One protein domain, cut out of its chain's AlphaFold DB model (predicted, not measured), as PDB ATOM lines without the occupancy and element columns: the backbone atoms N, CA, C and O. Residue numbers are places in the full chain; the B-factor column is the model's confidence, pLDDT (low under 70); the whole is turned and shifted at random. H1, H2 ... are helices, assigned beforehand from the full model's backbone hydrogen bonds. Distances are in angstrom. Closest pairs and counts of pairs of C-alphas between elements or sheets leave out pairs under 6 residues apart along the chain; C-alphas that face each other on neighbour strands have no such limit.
ATOM      1  N   SER A  82     218.899 248.216 158.232       92.44
ATOM      2  CA  SER A  82     219.483 248.270 159.575       92.44
ATOM      3  C   SER A  82     218.506 248.861 160.592       92.44
ATOM      4  O   SER A  82     218.387 248.348 161.702       92.44
ATOM      5  N   SER A  83     217.762 249.896 160.209       90.44
ATOM      6  CA  SER A  83     216.708 250.523 160.999       90.44
ATOM      7  C   SER A  83     215.563 249.550 161.242       90.44
ATOM      8  O   SER A  83     215.088 249.453 162.371       90.44
ATOM      9  N   VAL A  84     215.150 248.800 160.212       89.62
ATOM     10  CA  VAL A  84     214.119 247.763 160.364       89.62
ATOM     11  C   VAL A  84     214.593 246.698 161.352       89.62
ATOM     12  O   VAL A  84     213.929 246.476 162.359       89.62
ATOM     13  N   ARG A  85     215.787 246.125 161.143       90.62
ATOM     14  CA  ARG A  85     216.369 245.120 162.052       90.62
ATOM     15  C   ARG A  85     216.456 245.612 163.495       90.62
ATOM     16  O   ARG A  85     216.082 244.884 164.406       90.62
ATOM     17  N   ARG A  86     216.911 246.850 163.709       93.56
ATOM     18  CA  ARG A  86     217.000 247.443 165.050       93.56
ATOM     19  C   ARG A  86     215.620 247.584 165.691       93.56
ATOM     20  O   ARG A  86     215.475 247.275 166.866       93.56
ATOM     21  N   SER A  87     214.613 248.013 164.931       91.38
ATOM     22  CA  SER A  87     213.244 248.119 165.445       91.38
ATOM     23  C   SER A  87     212.658 246.755 165.822       91.38
ATOM     24  O   SER A  87     212.067 246.633 166.891       91.38
ATOM     25  N   THR A  88     212.903 245.720 165.010       90.06
ATOM     26  CA  THR A  88     212.500 244.340 165.306       90.06
ATOM     27  C   THR A  88     213.168 243.836 166.579       90.06
ATOM     28  O   THR A  88     212.473 243.379 167.475       90.06
ATOM     29  N   HIS A  89     214.483 244.023 166.718       89.75
ATOM     30  CA  HIS A  89     215.213 243.622 167.921       89.75
ATOM     31  C   HIS A  89     214.697 244.330 169.183       89.75
ATOM     32  O   HIS A  89     214.575 243.714 170.235       89.75
ATOM     33  N   ILE A  90     214.375 245.627 169.101       91.81
ATOM     34  CA  ILE A  90     213.792 246.368 170.233       91.81
ATOM     35  C   ILE A  90     212.410 245.812 170.590       91.81
ATOM     36  O   ILE A  90     212.106 245.651 171.770       91.81
ATOM     37  N   ALA A  91     211.579 245.513 169.590       90.19
ATOM     38  CA  ALA A  91     210.263 244.928 169.817       90.19
ATOM     39  C   ALA A  91     210.370 243.547 170.485       90.19
ATOM     40  O   ALA A  91     209.743 243.332 171.518       90.19
ATOM     41  N   GLU A  92     211.214 242.657 169.960       87.25
ATOM     42  CA  GLU A  92     211.478 241.329 170.531       87.25
ATOM     43  C   GLU A  92     211.994 241.432 171.972       87.25
ATOM     44  O   GLU A  92     211.437 240.821 172.880       87.25
ATOM     45  N   HIS A  93     212.997 242.278 172.211       89.62
ATOM     46  CA  HIS A  93     213.549 242.524 173.543       89.62
ATOM     47  C   HIS A  93     212.482 243.015 174.535       89.62
ATOM     48  O   HIS A  93     212.429 242.566 175.681       89.62
ATOM     49  N   ASN A  94     211.597 243.920 174.110       89.81
ATOM     50  CA  ASN A  94     210.515 244.415 174.961       89.81
ATOM     51  C   ASN A  94     209.481 243.330 175.279       89.81
ATOM     52  O   ASN A  94     208.994 243.285 176.407       89.81
ATOM     53  N   VAL A  95     209.175 242.448 174.325       88.94
ATOM     54  CA  VAL A  95     208.285 241.299 174.548       88.94
ATOM     55  C   VAL A  95     208.903 240.332 175.556       88.94
ATOM     56  O   VAL A  95     208.245 239.975 176.528       88.94
ATOM     57  N   LEU A  96     210.180 239.974 175.397       89.38
ATOM     58  CA  LEU A  96     210.878 239.091 176.342       89.38
ATOM     59  C   LEU A  96     210.913 239.676 177.759       89.38
ATOM     60  O   LEU A  96     210.716 238.952 178.735       89.38
ATOM     61  N   LYS A  97     211.099 240.995 177.875       90.25
ATOM     62  CA  LYS A  97     211.028 241.702 179.157       90.25
ATOM     63  C   LYS A  97     209.619 241.674 179.757       90.25
ATOM     64  O   LYS A  97     209.473 241.433 180.949       90.25
ATOM     65  N   ALA A  98     208.586 241.920 178.949       89.00
ATOM     66  CA  ALA A  98     207.195 241.924 179.401       89.00
ATOM     67  C   ALA A  98     206.715 240.533 179.845       89.00
ATOM     68  O   ALA A  98     205.926 240.428 180.779       89.00
ATOM     69  N   LEU A  99     207.229 239.474 179.214       87.31
ATOM     70  CA  LEU A  99     206.968 238.083 179.590       87.31
ATOM     71  C   LEU A  99     207.771 237.623 180.819       87.31
ATOM     72  O   LEU A  99     207.623 236.481 181.242       87.31
ATOM     73  N   GLY A 100     208.648 238.469 181.373       90.38
ATOM     74  CA  GLY A 100     209.533 238.097 182.481       90.38
ATOM     75  C   GLY A 100     210.610 237.074 182.105       90.38
ATOM     76  O   GLY A 100     211.333 236.609 182.974       90.38
ATOM     77  N   ILE A 101     210.739 236.742 180.814       91.81
ATOM     78  CA  ILE A 101     211.746 235.807 180.294       91.81
ATOM     79  C   ILE A 101     213.141 236.423 180.380       91.81
ATOM     80  O   ILE A 101     214.128 235.709 180.507       91.81
ATOM     81  N   MET A 102     213.239 237.747 180.298       91.56
ATOM     82  CA  MET A 102     214.503 238.465 180.378       91.56
ATOM     83  C   MET A 102     214.537 239.339 181.632       91.56
ATOM     84  O   MET A 102     213.681 240.206 181.834       91.56
ATOM     85  N   ARG A 103     215.551 239.114 182.468       91.19
ATOM     86  CA  ARG A 103     215.802 239.843 183.711       91.19
ATOM     87  C   ARG A 103     216.251 241.280 183.432       91.19
ATOM     88  O   ARG A 103     216.644 241.655 182.327       91.19
ATOM     89  N   ALA A 104     216.241 242.107 184.478       89.56
ATOM     90  CA  ALA A 104     216.662 243.508 184.397       89.56
ATOM     91  C   ALA A 104     218.133 243.698 183.975       89.56
ATOM     92  O   ALA A 104     218.474 244.752 183.444       89.56
ATOM     93  N   ASN A 105     218.983 242.690 184.184       90.69
ATOM     94  CA  ASN A 105     220.380 242.671 183.742       90.69
ATOM     95  C   ASN A 105     220.550 242.290 182.255       90.69
ATOM     96  O   ASN A 105     221.674 242.285 181.764       90.69
ATOM     97  N   GLY A 106     219.459 242.000 181.534       88.31
ATOM     98  CA  GLY A 106     219.484 241.579 180.130       88.31
ATOM     99  C   GLY A 106     219.747 240.085 179.927       88.31
ATOM    100  O   GLY A 106     219.787 239.631 178.786       88.31
ATOM    101  N   GLU A 107     219.905 239.318 181.004       92.56
ATOM    102  CA  GLU A 107     220.052 237.866 180.935       92.56
ATOM    103  C   GLU A 107     218.689 237.182 180.879       92.56
ATOM    104  O   GLU A 107     217.684 237.692 181.378       92.56
ATOM    105  N   LEU A 108     218.664 236.003 180.269       90.88
ATOM    106  CA  LEU A 108     217.477 235.166 180.238       90.88
ATOM    107  C   LEU A 108     217.273 234.474 181.593       90.88
ATOM    108  O   LEU A 108     218.227 234.105 182.278       90.88
ATOM    109  N   ASP A 109     216.017 234.328 181.993       92.44
ATOM    110  CA  ASP A 109     215.627 233.619 183.202       92.44
ATOM    111  C   ASP A 109     215.324 232.153 182.880       92.44
ATOM    112  O   ASP A 109     214.236 231.816 182.409       92.44
ATOM    113  N   ASP A 110     216.299 231.282 183.140       90.94
ATOM    114  CA  ASP A 110     216.193 229.845 182.878       90.94
ATOM    115  C   ASP A 110     215.005 229.185 183.594       90.94
ATOM    116  O   ASP A 110     214.399 228.256 183.053       90.94
ATOM    117  N   ASP A 111     214.627 229.666 184.784       91.69
ATOM    118  CA  ASP A 111     213.499 229.110 185.532       91.69
ATOM    119  C   ASP A 111     212.171 229.441 184.844       91.69
ATOM    120  O   ASP A 111     211.305 228.571 184.699       91.69
ATOM    121  N   VAL A 112     212.036 230.675 184.352       88.50
ATOM    122  CA  VAL A 112     210.868 231.122 183.581       88.50
ATOM    123  C   VAL A 112     210.813 230.407 182.232       88.50
ATOM    124  O   VAL A 112     209.753 229.918 181.843       88.50
ATOM    125  N   ILE A 113     211.948 230.274 181.537       87.69
ATOM    126  CA  ILE A 113     212.039 229.538 180.267       87.69
ATOM    127  C   ILE A 113     211.616 228.083 180.456       87.69
ATOM    128  O   ILE A 113     210.813 227.573 179.674       87.69
ATOM    129  N   ARG A 114     212.110 227.415 181.502       88.81
ATOM    130  CA  ARG A 114     211.717 226.037 181.818       88.81
ATOM    131  C   ARG A 114     210.229 225.939 182.144       88.81
ATOM    132  O   ARG A 114     209.586 224.988 181.712       88.81
ATOM    133  N   GLY A 115     209.668 226.927 182.843       88.06
ATOM    134  CA  GLY A 115     208.228 227.031 183.080       88.06
ATOM    135  C   GLY A 115     207.417 227.088 181.782       88.06
ATOM    136  O   GLY A 115     206.461 226.330 181.628       88.06
ATOM    137  N   PHE A 116     207.839 227.912 180.817       83.19
ATOM    138  CA  PHE A 116     207.223 227.953 179.486       83.19
ATOM    139  C   PHE A 116     207.398 226.638 178.717       83.19
ATOM    140  O   PHE A 116     206.452 226.145 178.118       83.19
ATOM    141  N   ALA A 117     208.585 226.030 178.738       83.50
ATOM    142  CA  ALA A 117     208.814 224.749 178.070       83.50
ATOM    143  C   ALA A 117     207.913 223.638 178.637       83.50
ATOM    144  O   ALA A 117     207.336 222.854 177.885       83.50
ATOM    145  N   ASN A 118     207.745 223.601 179.959       86.06
ATOM    146  CA  ASN A 118     206.853 222.656 180.621       86.06
ATOM    147  C   ASN A 118     205.390 222.915 180.257       86.06
ATOM    148  O   ASN A 118     204.679 221.965 179.944       86.06
ATOM    149  N   SER A 119     204.953 224.178 180.208       84.31
ATOM    150  CA  SER A 119     203.581 224.489 179.799       84.31
ATOM    151  C   SER A 119     203.308 224.086 178.350       84.31
ATOM    152  O   SER A 119     202.233 223.568 178.066       84.31
ATOM    153  N   PHE A 120     204.282 224.212 177.443       81.19
ATOM    154  CA  PHE A 120     204.156 223.673 176.085       81.19
ATOM    155  C   PHE A 120     204.017 222.148 176.060       81.19
ATOM    156  O   PHE A 120     203.193 221.640 175.303       81.19
ATOM    157  N   ASN A 121     204.773 221.428 176.895       81.88
ATOM    158  CA  ASN A 121     204.663 219.970 177.015       81.88
ATOM    159  C   ASN A 121     203.310 219.517 177.586       81.88
ATOM    160  O   ASN A 121     202.833 218.440 177.240       81.88
ATOM    161  N   GLU A 122     202.693 220.317 178.456       85.56
ATOM    162  CA  GLU A 122     201.382 220.013 179.043       85.56
ATOM    163  C   GLU A 122     200.210 220.408 178.131       85.56
ATOM    164  O   GLU A 122     199.182 219.732 178.116       85.56
ATOM    165  N   LEU A 123     200.345 221.503 177.377       83.94
ATOM    166  CA  LEU A 123     199.265 222.066 176.561       83.94
ATOM    167  C   LEU A 123     199.191 221.479 175.152       83.94
ATOM    168  O   LEU A 123     198.125 221.540 174.534       83.94
ATOM    169  N   LEU A 124     200.298 220.966 174.613       83.25
ATOM    170  CA  LEU A 124     200.385 220.582 173.207       83.25
ATOM    171  C   LEU A 124     200.699 219.090 173.036       83.25
ATOM    172  O   LEU A 124     201.549 218.548 173.740       83.25
ATOM    173  N   PRO A 125     200.071 218.418 172.053       85.56
ATOM    174  CA  PRO A 125     200.472 217.077 171.657       85.56
ATOM    175  C   PRO A 125     201.946 217.049 171.214       85.56
ATOM    176  O   PRO A 125     202.397 218.011 170.583       85.56
ATOM    177  N   PRO A 126     202.677 215.940 171.433       81.69
ATOM    178  CA  PRO A 126     204.079 215.804 171.023       81.69
ATOM    179  C   PRO A 126     204.314 216.146 169.545       81.69
ATOM    180  O   PRO A 126     205.254 216.863 169.209       81.69
ATOM    181  N   ASP A 127     203.397 215.718 168.674       81.94
ATOM    182  CA  ASP A 127     203.447 215.958 167.228       81.94
ATOM    183  C   ASP A 127     203.402 217.459 166.880       81.94
ATOM    184  O   ASP A 127     203.984 217.909 165.890       81.94
ATOM    185  N   LEU A 128     202.720 218.253 167.713       79.25
ATOM    186  CA  LEU A 128     202.585 219.698 167.550       79.25
ATOM    187  C   LEU A 128     203.792 220.455 168.118       79.25
ATOM    188  O   LEU A 128     204.180 221.482 167.562       79.25
ATOM    189  N   ILE A 129     204.421 219.934 169.175       79.69
ATOM    190  CA  ILE A 129     205.683 220.462 169.717       79.69
ATOM    191  C   ILE A 129     206.799 220.312 168.679       79.69
ATOM    192  O   ILE A 129     207.556 221.250 168.430       79.69
ATOM    193  N   ASP A 130     206.863 219.164 168.009       79.44
ATOM    194  CA  ASP A 130     207.874 218.912 166.983       79.44
ATOM    195  C   ASP A 130     207.649 219.796 165.740       79.44
ATOM    196  O   ASP A 130     208.582 220.370 165.173       79.44
ATOM    197  N   ALA A 131     206.384 220.019 165.363       79.00
ATOM    198  CA  ALA A 131     206.025 220.999 164.340       79.00
ATOM    199  C   ALA A 131     206.424 222.433 164.738       79.00
ATOM    200  O   ALA A 131     206.917 223.190 163.899       79.00
ATOM    201  N   LEU A 132     206.268 222.795 166.013       76.00
ATOM    202  CA  LEU A 132     206.663 224.089 166.567       76.00
ATOM    203  C   LEU A 132     208.168 224.334 166.520       76.00
ATOM    204  O   LEU A 132     208.599 225.406 166.102       76.00
ATOM    205  N   LEU A 133     208.969 223.339 166.900       76.25
ATOM    206  CA  LEU A 133     210.430 223.417 166.829       76.25
ATOM    207  C   LEU A 133     210.924 223.574 165.384       76.25
ATOM    208  O   LEU A 133     211.954 224.200 165.131       76.25
ATOM    209  N   ARG A 134     210.169 223.042 164.419       78.94
ATOM    210  CA  ARG A 134     210.439 223.182 162.980       78.94
ATOM    211  C   ARG A 134     209.942 224.508 162.400       78.94
ATOM    212  O   ARG A 134     210.316 224.855 161.275       78.94
ATOM    213  N   LEU A 135     209.118 225.253 163.135       75.19
ATOM    214  CA  LEU A 135     208.565 226.522 162.690       75.19
ATOM    215  C   LEU A 135     209.594 227.647 162.834       75.19
ATOM    216  O   LEU A 135     210.171 227.897 163.889       75.19
ATOM    217  N   LYS A 136     209.819 228.376 161.740       65.56
ATOM    218  CA  LYS A 136     210.808 229.455 161.706       65.56
ATOM    219  C   LYS A 136     210.170 230.774 162.148       65.56
ATOM    220  O   LYS A 136     209.254 231.251 161.483       65.56
ATOM    221  N   SER A 137     210.675 231.324 163.257       70.69
ATOM    222  CA  SER A 137     210.437 232.648 163.869       70.69
ATOM    223  C   SER A 137     209.010 233.210 163.825       70.69
ATOM    224  O   SER A 137     208.378 233.338 164.865       70.69
ATOM    225  N   ARG A 138     208.480 233.570 162.655       73.38
ATOM    226  CA  ARG A 138     207.192 234.262 162.542       73.38
ATOM    227  C   ARG A 138     206.003 233.406 162.968       73.38
ATOM    228  O   ARG A 138     205.217 233.854 163.789       73.38
ATOM    229  N   GLY A 139     205.895 232.179 162.466       73.00
ATOM    230  CA  GLY A 139     204.743 231.347 162.826       73.00
ATOM    231  C   GLY A 139     204.812 230.808 164.264       73.00
ATOM    232  O   GLY A 139     203.779 230.473 164.832       73.00
ATOM    233  N   PHE A 140     206.006 230.773 164.875       73.00
ATOM    234  CA  PHE A 140     206.144 230.522 166.312       73.00
ATOM    235  C   PHE A 140     205.471 231.650 167.102       73.00
ATOM    236  O   PHE A 140     204.607 231.380 167.930       73.00
ATOM    237  N   TRP A 141     205.791 232.912 166.795       70.81
ATOM    238  CA  TRP A 141     205.176 234.060 167.466       70.81
ATOM    239  C   TRP A 141     203.670 234.174 167.207       70.81
ATOM    240  O   TRP A 141     202.932 234.473 168.143       70.81
ATOM    241  N   ASP A 142     203.198 233.881 165.992       72.00
ATOM    242  CA  ASP A 142     201.760 233.866 165.685       72.00
ATOM    243  C   ASP A 142     201.015 232.810 166.528       72.00
ATOM    244  O   ASP A 142     199.932 233.085 167.048       72.00
ATOM    245  N   LEU A 143     201.612 231.628 166.743       70.56
ATOM    246  CA  LEU A 143     201.041 230.609 167.628       70.56
ATOM    247  C   LEU A 143     201.093 231.031 169.098       70.56
ATOM    248  O   LEU A 143     200.090 230.890 169.793       70.56
ATOM    249  N   VAL A 144     202.231 231.553 169.570       67.31
ATOM    250  CA  VAL A 144     202.404 232.027 170.954       67.31
ATOM    251  C   VAL A 144     201.357 233.087 171.295       67.31
ATOM    252  O   VAL A 144     200.757 233.033 172.365       67.31
ATOM    253  N   VAL A 145     201.078 234.016 170.378       69.56
ATOM    254  CA  VAL A 145     199.991 234.995 170.525       69.56
ATOM    255  C   VAL A 145     198.622 234.306 170.553       69.56
ATOM    256  O   VAL A 145     197.794 234.642 171.395       69.56
ATOM    257  N   GLY A 146     198.389 233.312 169.693       68.12
ATOM    258  CA  GLY A 146     197.141 232.543 169.668       68.12
ATOM    259  C   GLY A 146     196.842 231.763 170.955       68.12
ATOM    260  O   GLY A 146     195.684 231.687 171.348       68.12
ATOM    261  N   ILE A 147     197.862 231.223 171.631       66.44
ATOM    262  CA  ILE A 147     197.698 230.487 172.904       66.44
ATOM    263  C   ILE A 147     197.672 231.403 174.135       66.44
ATOM    264  O   ILE A 147     197.094 231.037 175.155       66.44
ATOM    265  N   THR A 148     198.317 232.575 174.069       59.25
ATOM    266  CA  THR A 148     198.325 233.557 175.172       59.25
ATOM    267  C   THR A 148     197.085 234.441 175.173       59.25
ATOM    268  O   THR A 148     196.720 234.980 176.219       59.25
ATOM    269  N   LEU A 149     196.402 234.568 174.033       57.31
ATOM    270  CA  LEU A 149     195.047 235.093 173.990       57.31
ATOM    271  C   LEU A 149     194.112 234.076 174.660       57.31
ATOM    272  O   LEU A 149     194.046 232.929 174.214       57.31
TER     273      LEU A 149
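AT A GLANCE: This is residues 82 to 149 of the 152 residues of an uncharacterized protein of Arundo donax (UniProt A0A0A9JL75). What shape does the backbone make? It is an open, loosely built horseshoe of four helices: H1 is one arm, a long link and H2 make the base, and H3 and H4 fold back on the other side, with H1 and H4 apart across the hollow. The first part of H1, residues 82 to 92, sticks out free of the rest. What is it made of, and how large is it? The printed part has 68 residues with four named helices in the order H1, H2, H3, H4 and no named strand; its class is all helix. It is only just loose, close to compact, with a radius of gyration of the C-alphas of 13.4 A and spans of 37 by 26 by 21 A.

HOW THE PARTS SIT: How does the first helix stand to those after it? H1, residues 82 to 98, is apart from H2, residues 110 to 123, from H3, residues 126 to 134, and from H4, residues 138 to 148. Which helices come near each other? H2 and H3 are close but not clearly touching; their closest C-alphas, those of Phe 120 and Ile 129, are 7.3 A apart, and they run opposite ways at a steep tilt of 50 degrees. H3 and H4 are also close but not clearly touching; their closest C-alphas, those of Leu 132 and Phe 140, are 6.5 A apart, and they run opposite ways at a steep tilt of 43 degrees. H2 and H4 are apart. What do the backbone N and O atoms show? In H1, H2, H3 and H4 every O i to N i+4 pair is within hydrogen-bond range.

IN THESE COORDINATES: Where does the first helix run? H1 begins with C-alpha 82 at (219.483, 248.270, 159.575) and ends at Ala 98, 24.2 A from first to last C-alpha. Where are the next two? H2 begins with C-alpha 110 at (216.193, 229.845, 182.878) and measures 19.7 A to Leu 123; H3 goes from Pro 126 to Arg 134, 12.6 A. Where does the last helix end? H4 begins at Arg 138 and ends with C-alpha 148 at (198.325, 233.557, 175.172), a length of 15.4 A.

THE WHOLE: How far does it reach? The two C-alphas farthest apart, those of Ser 82 and Glu 122, are 38.8 A apart. Is it continuous, and which link is long? The printed part has no cut; the link from H1 to H2, 11 residues, is long, and those from H2 to H3 and from H3 to H4 are tight. Where is confidence low? The mean pLDDT of the printed part is 83.1; residue 136 and residues 144 to 149 are under 70.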